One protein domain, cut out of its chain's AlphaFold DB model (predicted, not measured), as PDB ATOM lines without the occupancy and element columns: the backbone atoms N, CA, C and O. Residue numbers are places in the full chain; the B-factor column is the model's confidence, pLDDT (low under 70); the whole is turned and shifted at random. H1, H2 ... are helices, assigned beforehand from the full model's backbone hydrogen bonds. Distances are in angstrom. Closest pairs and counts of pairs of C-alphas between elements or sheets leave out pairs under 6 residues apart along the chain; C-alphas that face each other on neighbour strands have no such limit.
ATOM      1  N   TYR A  27     131.589  88.736  78.586       84.88
ATOM      2  CA  TYR A  27     131.891  88.994  79.991       84.88
ATOM      3  C   TYR A  27     133.396  88.940  80.255       84.88
ATOM      4  O   TYR A  27     133.919  89.762  81.006       84.88
ATOM      5  N   PHE A  28     134.101  88.023  79.589       88.06
ATOM      6  CA  PHE A  28     135.553  87.933  79.652       88.06
ATOM      7  C   PHE A  28     136.226  89.207  79.125       88.06
ATOM      8  O   PHE A  28     137.073  89.773  79.811       88.06
ATOM      9  N   PHE A  29     135.814  89.712  77.956       87.88
ATOM     10  CA  PHE A  29     136.376  90.950  77.403       87.88
ATOM     11  C   PHE A  29     136.034  92.189  78.236       87.88
ATOM     12  O   PHE A  29     136.884  93.064  78.381       87.88
ATOM     13  N   SER A  30     134.843  92.259  78.834       87.19
ATOM     14  CA  SER A  30     134.514  93.318  79.797       87.19
ATOM     15  C   SER A  30     135.440  93.288  81.017       87.19
ATOM     16  O   SER A  30     135.954  94.329  81.418       87.19
ATOM     17  N   GLY A  31     135.716  92.101  81.567       91.31
ATOM     18  CA  GLY A  31     136.689  91.937  82.650       91.31
ATOM     19  C   GLY A  31     138.111  92.311  82.225       91.31
ATOM     20  O   GLY A  31     138.813  93.010  82.952       91.31
ATOM     21  N   LEU A  32     138.514  91.919  81.013       92.00
ATOM     22  CA  LEU A  32     139.833  92.228  80.463       92.00
ATOM     23  C   LEU A  32     140.040  93.737  80.284       92.00
ATOM     24  O   LEU A  32     141.093  94.255  80.639       92.00
ATOM     25  N   LYS A  33     139.021  94.461  79.810       89.44
ATOM     26  CA  LYS A  33     139.049  95.929  79.702       89.44
ATOM     27  C   LYS A  33     139.301  96.607  81.050       89.44
ATOM     28  O   LYS A  33     140.066  97.563  81.114       89.44
ATOM     29  N   ILE A  34     138.686  96.104  82.120       92.31
ATOM     30  CA  ILE A  34     138.907  96.609  83.479       92.31
ATOM     31  C   ILE A  34     140.343  96.296  83.924       92.31
ATOM     32  O   ILE A  34     141.057  97.187  84.384       92.31
ATOM     33  N   ALA A  35     140.794  95.054  83.727       94.94
ATOM     34  CA  ALA A  35     142.136  94.610  84.100       94.94
ATOM     35  C   ALA A  35     143.249  95.428  83.424       94.94
ATOM     36  O   ALA A  35     144.258  95.721  84.059       94.94
ATOM     37  N   VAL A  36     143.058  95.848  82.170       94.00
ATOM     38  CA  VAL A  36     144.018  96.687  81.432       94.00
ATOM     39  C   VAL A  36     144.238  98.028  82.127       94.00
ATOM     40  O   VAL A  36     145.381  98.414  82.361       94.00
ATOM     41  N   THR A  37     143.164  98.710  82.532       91.81
ATOM     42  CA  THR A  37     143.265  99.977  83.271       91.81
ATOM     43  C   THR A  37     143.986  99.786  84.607       91.81
ATOM     44  O   THR A  37     144.872 100.568  84.955       91.81
ATOM     45  N   TYR A  38     143.671  98.710  85.335       94.69
ATOM     46  CA  TYR A  38     144.363  98.378  86.586       94.69
ATOM     47  C   TYR A  38     145.834  98.005  86.375       94.69
ATOM     48  O   TYR A  38     146.662  98.323  87.225       94.69
ATOM     49  N   SER A  39     146.189  97.384  85.249       94.81
ATOM     50  CA  SER A  39     147.577  97.057  84.918       94.81
ATOM     51  C   SER A  39     148.428  98.310  84.755       94.81
ATOM     52  O   SER A  39     149.570  98.316  85.207       94.81
ATOM     53  N   VAL A  40     147.892  99.373  84.144       93.50
ATOM     54  CA  VAL A  40     148.621 100.646  84.029       93.50
ATOM     55  C   VAL A  40     148.847 101.253  85.411       93.50
ATOM     56  O   VAL A  40     149.961 101.661  85.725       93.50
ATOM     57  N   MET A  41     147.826 101.244  86.271       91.62
ATOM     58  CA  MET A  41     147.966 101.703  87.657       91.62
ATOM     59  C   MET A  41     149.024 100.890  88.420       91.62
ATOM     60  O   MET A  41     149.881 101.460  89.094       91.62
ATOM     61  N   GLY A  42     149.009  99.563  88.276       92.88
ATOM     62  CA  GLY A  42     150.004  98.671  88.872       92.88
ATOM     63  C   GLY A  42     151.419  98.928  88.355       92.88
ATOM     64  O   GLY A  42     152.357  98.932  89.147       92.88
ATOM     65  N   ALA A  43     151.577  99.210  87.058       92.50
ATOM     66  CA  ALA A  43     152.862  99.578  86.469       92.50
ATOM     67  C   ALA A  43     153.404 100.882  87.070       92.50
ATOM     68  O   ALA A  43     154.562 100.924  87.466       92.50
ATOM     69  N   ILE A  44     152.561 101.908  87.230       91.50
ATOM     70  CA  ILE A  44     152.949 103.183  87.856       91.50
ATOM     71  C   ILE A  44     153.394 102.971  89.309       91.50
ATOM     72  O   ILE A  44     154.422 103.501  89.727       91.50
ATOM     73  N   ILE A  45     152.650 102.170  90.081       90.06
ATOM     74  CA  ILE A  45     153.023 101.836  91.464       90.06
ATOM     75  C   ILE A  45     154.347 101.058  91.489       90.06
ATOM     76  O   ILE A  45     155.214 101.347  92.312       90.06
ATOM     77  N   GLY A  46     154.532 100.099  90.579       91.19
ATOM     78  CA  GLY A  46     155.776  99.343  90.447       91.19
ATOM     79  C   GLY A  46     156.970 100.236  90.107       91.19
ATOM     80  O   GLY A  46     158.036 100.095  90.703       91.19
ATOM     81  N   GLU A  47     156.774 101.211  89.218       91.44
ATOM     82  CA  GLU A  47     157.785 102.214  88.881       91.44
ATOM     83  C   GLU A  47     158.190 103.048  90.110       91.44
ATOM     84  O   GLU A  47     159.369 103.340  90.295       91.44
ATOM     85  N   TRP A  48     157.254 103.384  91.004       86.25
ATOM     86  CA  TRP A  48     157.563 104.140  92.225       86.25
ATOM     87  C   TRP A  48     158.428 103.379  93.234       86.25
ATOM     88  O   TRP A  48     159.172 104.013  93.983       86.25
ATOM     89  N   LEU A  49     158.329 102.049  93.279       85.38
ATOM     90  CA  LEU A  49     158.989 101.227  94.301       85.38
ATOM     91  C   LEU A  49     160.486 101.014  94.056       85.38
ATOM     92  O   LEU A  49     161.203 100.652  94.986       85.38
ATOM     93  N   GLY A  50     160.980 101.230  92.837       80.12
ATOM     94  CA  GLY A  50     162.398 100.995  92.555       80.12
ATOM     95  C   GLY A  50     162.881 101.338  91.154       80.12
ATOM     96  O   GLY A  50     164.059 101.126  90.865       80.12
ATOM     97  N   ALA A  51     162.029 101.865  90.272       85.75
ATOM     98  CA  ALA A  51     162.499 102.284  88.964       85.75
ATOM     99  C   ALA A  51     163.227 103.630  89.074       85.75
ATOM    100  O   ALA A  51     162.760 104.581  89.704       85.75
ATOM    101  N   SER A  52     164.396 103.720  88.441       79.62
ATOM    102  CA  SER A  52     165.136 104.983  88.334       79.62
ATOM    103  C   SER A  52     164.636 105.848  87.175       79.62
ATOM    104  O   SER A  52     164.873 107.057  87.162       79.62
ATOM    105  N   GLU A  53     163.902 105.254  86.235       82.06
ATOM    106  CA  GLU A  53     163.313 105.902  85.067       82.06
ATOM    107  C   GLU A  53     161.925 105.310  84.796       82.06
ATOM    108  O   GLU A  53     161.673 104.151  85.113       82.06
ATOM    109  N   GLY A  54     161.014 106.115  84.250       88.25
ATOM    110  CA  GLY A  54     159.629 105.714  83.997       88.25
ATOM    111  C   GLY A  54     158.678 106.906  83.971       88.25
ATOM    112  O   GLY A  54     159.019 107.995  84.450       88.25
ATOM    113  N   LEU A  55     157.476 106.714  83.424       85.56
ATOM    114  CA  LEU A  55     156.467 107.779  83.337       85.56
ATOM    115  C   LEU A  55     155.960 108.168  84.732       85.56
ATOM    116  O   LEU A  55     155.851 109.355  85.041       85.56
ATOM    117  N   GLY A  56     155.733 107.191  85.610       85.50
ATOM    118  CA  GLY A  56     155.351 107.403  87.003       85.50
ATOM    119  C   GLY A  56     156.446 108.084  87.822       85.50
ATOM    120  O   GLY A  56     156.154 108.967  88.629       85.50
ATOM    121  N   VAL A  57     157.716 107.743  87.580       88.00
ATOM    122  CA  VAL A  57     158.872 108.397  88.222       88.00
ATOM    123  C   VAL A  57     159.004 109.845  87.747       88.00
ATOM    124  O   VAL A  57     159.216 110.752  88.555       88.00
ATOM    125  N   MET A  58     158.847 110.087  86.443       87.88
ATOM    126  CA  MET A  58     158.908 111.422  85.846       87.88
ATOM    127  C   MET A  58     157.774 112.321  86.346       87.88
ATOM    128  O   MET A  58     158.021 113.494  86.630       87.88
ATOM    129  N   LEU A  59     156.567 111.770  86.517       88.88
ATOM    130  CA  LEU A  59     155.431 112.465  87.118       88.88
ATOM    131  C   LEU A  59     155.759 112.904  88.549       88.88
ATOM    132  O   LEU A  59     155.642 114.083  88.874       88.88
ATOM    133  N   THR A  60     156.256 111.989  89.385       87.62
ATOM    134  CA  THR A  60     156.632 112.292  90.773       87.62
ATOM    135  C   THR A  60     157.751 113.332  90.850       87.62
ATOM    136  O   THR A  60     157.682 114.250  91.669       87.62
ATOM    137  N   ARG A  61     158.766 113.247  89.980       87.00
ATOM    138  CA  ARG A  61     159.838 114.254  89.888       87.00
ATOM    139  C   ARG A  61     159.289 115.625  89.497       87.00
ATOM    140  O   ARG A  61     159.610 116.608  90.155       87.00
ATOM    141  N   ALA A  62     158.432 115.689  88.479       87.06
ATOM    142  CA  ALA A  62     157.812 116.935  88.029       87.06
ATOM    143  C   ALA A  62     156.952 117.584  89.125       87.06
ATOM    144  O   ALA A  62     157.044 118.796  89.328       87.06
ATOM    145  N   THR A  63     156.186 116.777  89.869       86.81
ATOM    146  CA  THR A  63     155.398 117.233  91.021       86.81
ATOM    147  C   THR A  63     156.298 117.788  92.122       86.81
ATOM    148  O   THR A  63     156.032 118.873  92.631       86.81
ATOM    149  N   LYS A  64     157.402 117.102  92.454       86.69
ATOM    150  CA  LYS A  64     158.365 117.574  93.465       86.69
ATOM    151  C   LYS A  64     159.092 118.857  93.059       86.69
ATOM    152  O   LYS A  64     159.451 119.643  93.925       86.69
ATOM    153  N   SER A  65     159.304 119.077  91.765       87.19
ATOM    154  CA  SER A  65     159.898 120.314  91.248       87.19
ATOM    155  C   SER A  65     158.880 121.446  91.047       87.19
ATOM    156  O   SER A  65     159.266 122.514  90.586       87.19
ATOM    157  N   PHE A  66     157.594 121.236  91.359       82.94
ATOM    158  CA  PHE A  66     156.498 122.187  91.115       82.94
ATOM    159  C   PHE A  66     156.354 122.638  89.643       82.94
ATOM    160  O   PHE A  66     155.716 123.650  89.355       82.94
ATOM    161  N   LEU A  67     156.881 121.866  88.679       85.88
ATOM    162  CA  LEU A  67     156.681 122.118  87.246       85.88
ATOM    163  C   LEU A  67     155.327 121.554  86.800       85.88
ATOM    164  O   LEU A  67     155.248 120.478  86.203       85.88
ATOM    165  N   THR A  68     154.257 122.303  87.049       88.00
ATOM    166  CA  THR A  68     152.881 121.918  86.687       88.00
ATOM    167  C   THR A  68     152.726 121.615  85.196       88.00
ATOM    168  O   THR A  68     152.131 120.600  84.842       88.00
ATOM    169  N   ALA A  69     153.349 122.405  84.315       90.12
ATOM    170  CA  ALA A  69     153.349 122.154  82.870       90.12
ATOM    171  C   ALA A  69     153.868 120.745  82.516       90.12
ATOM    172  O   ALA A  69     153.318 120.063  81.650       90.12
ATOM    173  N   ARG A  70     154.897 120.271  83.228       89.12
ATOM    174  CA  ARG A  70     155.491 118.947  83.008       89.12
ATOM    175  C   ARG A  70     154.623 117.829  83.586       89.12
ATOM    176  O   ARG A  70     154.533 116.771  82.973       89.12
ATOM    177  N   VAL A  71     153.939 118.077  84.704       92.06
ATOM    178  CA  VAL A  71     152.951 117.149  85.288       92.06
ATOM    179  C   VAL A  71     151.816 116.879  84.299       92.06
ATOM    180  O   VAL A  71     151.525 115.718  84.019       92.06
ATOM    181  N   PHE A  72     151.229 117.925  83.707       92.62
ATOM    182  CA  PHE A  72     150.172 117.766  82.702       92.62
ATOM    183  C   PHE A  72     150.664 117.049  81.441       92.62
ATOM    184  O   PHE A  72     149.955 116.190  80.922       92.62
ATOM    185  N   GLY A  73     151.887 117.340  80.980       93.81
ATOM    186  CA  GLY A  73     152.483 116.643  79.837       93.81
ATOM    187  C   GLY A  73     152.642 115.138  80.076       93.81
ATOM    188  O   GLY A  73     152.234 114.330  79.244       93.81
ATOM    189  N   VAL A  74     153.173 114.746  81.238       91.31
ATOM    190  CA  VAL A  74     153.339 113.326  81.592       91.31
ATOM    191  C   VAL A  74     151.985 112.644  81.805       91.31
ATOM    192  O   VAL A  74     151.775 111.540  81.308       91.31
ATOM    193  N   ALA A  75     151.036 113.305  82.474       92.12
ATOM    194  CA  ALA A  75     149.685 112.779  82.660       92.12
ATOM    195  C   ALA A  75     148.968 112.546  81.320       92.12
ATOM    196  O   ALA A  75     148.355 111.496  81.131       92.12
ATOM    197  N   ALA A  76     149.096 113.472  80.365       95.12
ATOM    198  CA  ALA A  76     148.539 113.311  79.026       95.12
ATOM    199  C   ALA A  76     149.116 112.078  78.315       95.12
ATOM    200  O   ALA A  76     148.362 111.295  77.740       95.12
ATOM    201  N   ILE A  77     150.430 111.851  78.412       94.31
ATOM    202  CA  ILE A  77     151.080 110.658  77.847       94.31
ATOM    203  C   ILE A  77     150.539 109.380  78.500       94.31
ATOM    204  O   ILE A  77     150.192 108.439  77.791       94.31
ATOM    205  N   ILE A  78     150.407 109.345  79.830       93.69
ATOM    206  CA  ILE A  78     149.852 108.187  80.550       93.69
ATOM    207  C   ILE A  78     148.422 107.888  80.081       93.69
ATOM    208  O   ILE A  78     148.087 106.728  79.822       93.69
ATOM    209  N   VAL A  79     147.582 108.917  79.924       94.25
ATOM    210  CA  VAL A  79     146.212 108.765  79.411       94.25
ATOM    211  C   VAL A  79     146.221 108.211  77.988       94.25
ATOM    212  O   VAL A  79     145.499 107.257  77.712       94.25
ATOM    213  N   ILE A  80     147.066 108.745  77.102       96.06
ATOM    214  CA  ILE A  80     147.193 108.262  75.720       96.06
ATOM    215  C   ILE A  80     147.605 106.786  75.698       96.06
ATOM    216  O   ILE A  80     146.965 105.990  75.017       96.06
ATOM    217  N   VAL A  81     148.617 106.394  76.475       94.69
ATOM    218  CA  VAL A  81     149.071 104.995  76.560       94.69
ATOM    219  C   VAL A  81     147.957 104.088  77.083       94.69
ATOM    220  O   VAL A  81     147.712 103.019  76.523       94.69
ATOM    221  N   THR A  82     147.238 104.530  78.115       94.62
ATOM    222  CA  THR A  82     146.119 103.775  78.697       94.62
ATOM    223  C   THR A  82     144.997 103.574  77.682       94.62
ATOM    224  O   THR A  82     144.503 102.459  77.516       94.62
ATOM    225  N   LEU A  83     144.620 104.633  76.962       95.31
ATOM    226  CA  LEU A  83     143.613 104.566  75.908       95.31
ATOM    227  C   LEU A  83     144.071 103.665  74.760       95.31
ATOM    228  O   LEU A  83     143.290 102.835  74.305       95.31
ATOM    229  N   CYS A  84     145.331 103.760  74.328       96.00
ATOM    230  CA  CYS A  84     145.892 102.872  73.311       96.00
ATOM    231  C   CYS A  84     145.769 101.398  73.718       96.00
ATOM    232  O   CYS A  84     145.273 100.590  72.935       96.00
ATOM    233  N   LEU A  85     146.148 101.044  74.951       93.88
ATOM    234  CA  LEU A  85     145.998  99.678  75.466       93.88
ATOM    235  C   LEU A  85     144.530  99.238  75.512       93.88
ATOM    236  O   LEU A  85     144.205  98.125  75.093       93.88
ATOM    237  N   TYR A  86     143.632 100.114  75.961       93.94
ATOM    238  CA  TYR A  86     142.196  99.844  75.959       93.94
ATOM    239  C   TYR A  86     141.668  99.572  74.544       93.94
ATOM    240  O   TYR A  86     140.952  98.591  74.328       93.94
ATOM    241  N   PHE A  87     142.041 100.400  73.565       93.25
ATOM    242  CA  PHE A  87     141.622 100.239  72.173       93.25
ATOM    243  C   PHE A  87     142.176  98.964  71.545       93.25
ATOM    244  O   PHE A  87     141.450  98.308  70.803       93.25
ATOM    245  N   ILE A  88     143.411  98.566  71.868       92.88
ATOM    246  CA  ILE A  88     143.973  97.280  71.432       92.88
ATOM    247  C   ILE A  88     143.098  96.127  71.935       92.88
ATOM    248  O   ILE A  88     142.713  95.251  71.159       92.88
ATOM    249  N   VAL A  89     142.722  96.151  73.215       90.88
ATOM    250  CA  VAL A  89     141.858  95.121  73.812       90.88
ATOM    251  C   VAL A  89     140.459  95.142  73.203       90.88
ATOM    252  O   VAL A  89     139.889  94.088  72.923       90.88
ATOM    253  N   GLU A  90     139.901  96.322  72.935       89.12
ATOM    254  CA  GLU A  90     138.622  96.439  72.240       89.12
ATOM    255  C   GLU A  90     138.684  95.910  70.804       89.12
ATOM    256  O   GLU A  90     137.768  95.215  70.360       89.12
ATOM    257  N   PHE A  91     139.761  96.195  70.081       89.12
ATOM    258  CA  PHE A  91     139.961  95.706  68.726       89.12
ATOM    259  C   PHE A  91     140.074  94.177  68.703       89.12
ATOM    260  O   PHE A  91     139.391  93.516  67.918       89.12
ATOM    261  N   MET A  92     140.833  93.595  69.638       87.94
ATOM    262  CA  MET A  92     140.898  92.143  69.833       87.94
ATOM    263  C   MET A  92     139.527  91.541  70.164       87.94
ATOM    264  O   MET A  92     139.168  90.493  69.621       87.94
ATOM    265  N   ALA A  93     138.730  92.215  70.999       86.62
ATOM    266  CA  ALA A  93     137.372  91.785  71.323       86.62
ATOM    267  C   ALA A  93     136.456  91.787  70.087       86.62
ATOM    268  O   ALA A  93     135.671  90.860  69.893       86.62
ATOM    269  N   ARG A  94     136.577  92.796  69.211       81.75
ATOM    270  CA  ARG A  94     135.791  92.880  67.967       81.75
ATOM    271  C   ARG A  94     136.158  91.791  66.959       81.75
ATOM    272  O   ARG A  94     135.260  91.260  66.312       81.75
ATOM    273  N   ILE A  95     137.440  91.438  66.841       83.88
ATOM    274  CA  ILE A  95     137.900  90.369  65.936       83.88
ATOM    275  C   ILE A  95     137.432  88.995  66.417       83.88
ATOM    276  O   ILE A  95     136.999  88.167  65.619       83.88
ATOM    277  N   THR A  96     137.534  88.739  67.720       80.44
ATOM    278  CA  THR A  96     137.243  87.417  68.294       80.44
ATOM    279  C   THR A  96     135.759  87.188  68.533       80.44
ATOM    280  O   THR A  96     135.323  86.043  68.474       80.44
ATOM    281  N   ALA A  97     134.978  88.245  68.770       73.81
ATOM    282  CA  ALA A  97     133.545  88.157  69.030       73.81
ATOM    283  C   ALA A  97     132.689  89.081  68.129       73.81
ATOM    284  O   ALA A  97     131.858  89.848  68.629       73.81
ATOM    285  N   PRO A  98     132.811  88.997  66.788       71.50
ATOM    286  CA  PRO A  98     132.108  89.885  65.856       71.50
ATOM    287  C   PRO A  98     130.581  89.741  65.921       71.50
ATOM    288  O   PRO A  98     129.845  90.674  65.607       71.50
TER     289      PRO A  98
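AT A GLANCE: This is residues 27 to 98 of the 107 residues of the protein "Putative ABC transporter permease protein" of Bacillus thuringiensis (UniProt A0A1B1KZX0). Two long helices, H1 and H3, run opposite ways as a narrow V, closer together toward the printed ends, and the short helix H2 fills the wider end between them. The printed part has 72 residues with three named helices, H1, H2, H3 in chain order, and no named strand: all helix. It is loose, with a radius of gyration of the C-alphas of 14.8 A, and spans 48 by 24 by 16 A, only just a rod.

HOW THE PARTS SIT: H1, residues 27 to 50, has a kink of 25 degrees near residue 37. With residues 44 to 48 alone it touches H2, residues 55 to 64, at a steep tilt of 52 degrees, the same way; the closest C-alphas, of Ile 44 and Gly 56, are 4.9 A apart. H2 forms a helical hairpin with H3, residues 68 to 96, of which 68 to 78 alone touch it, at a shallow tilt of 22 degrees; the closest C-alphas, of Ala 62 and Val 71, are 5.6 A apart. H1 touches H3 with residues 29 to 40 alone, opposite ways at a shallow tilt of 32 degrees, only just short of steep; the closest C-alphas, of Phe 29 and Ala 93, are 6.2 A apart. Every O i to N i+4 pair is within hydrogen-bond range in H2 and H3, and 18 of 20 in H1.

IN THESE COORDINATES: H1 begins at C-alpha 27 (131.891, 88.994, 79.991) and is 35.1 A long. H2 is 14.2 A long. H3, 42.1 A long, ends at C-alpha 96 (137.243, 87.417, 68.294).

THE WHOLE: The C-alphas farthest apart, of Ser 65 and Pro 98, are 48.4 A apart. The printed part has no cut, both links are tight, and no printed residue is under 70 in pLDDT.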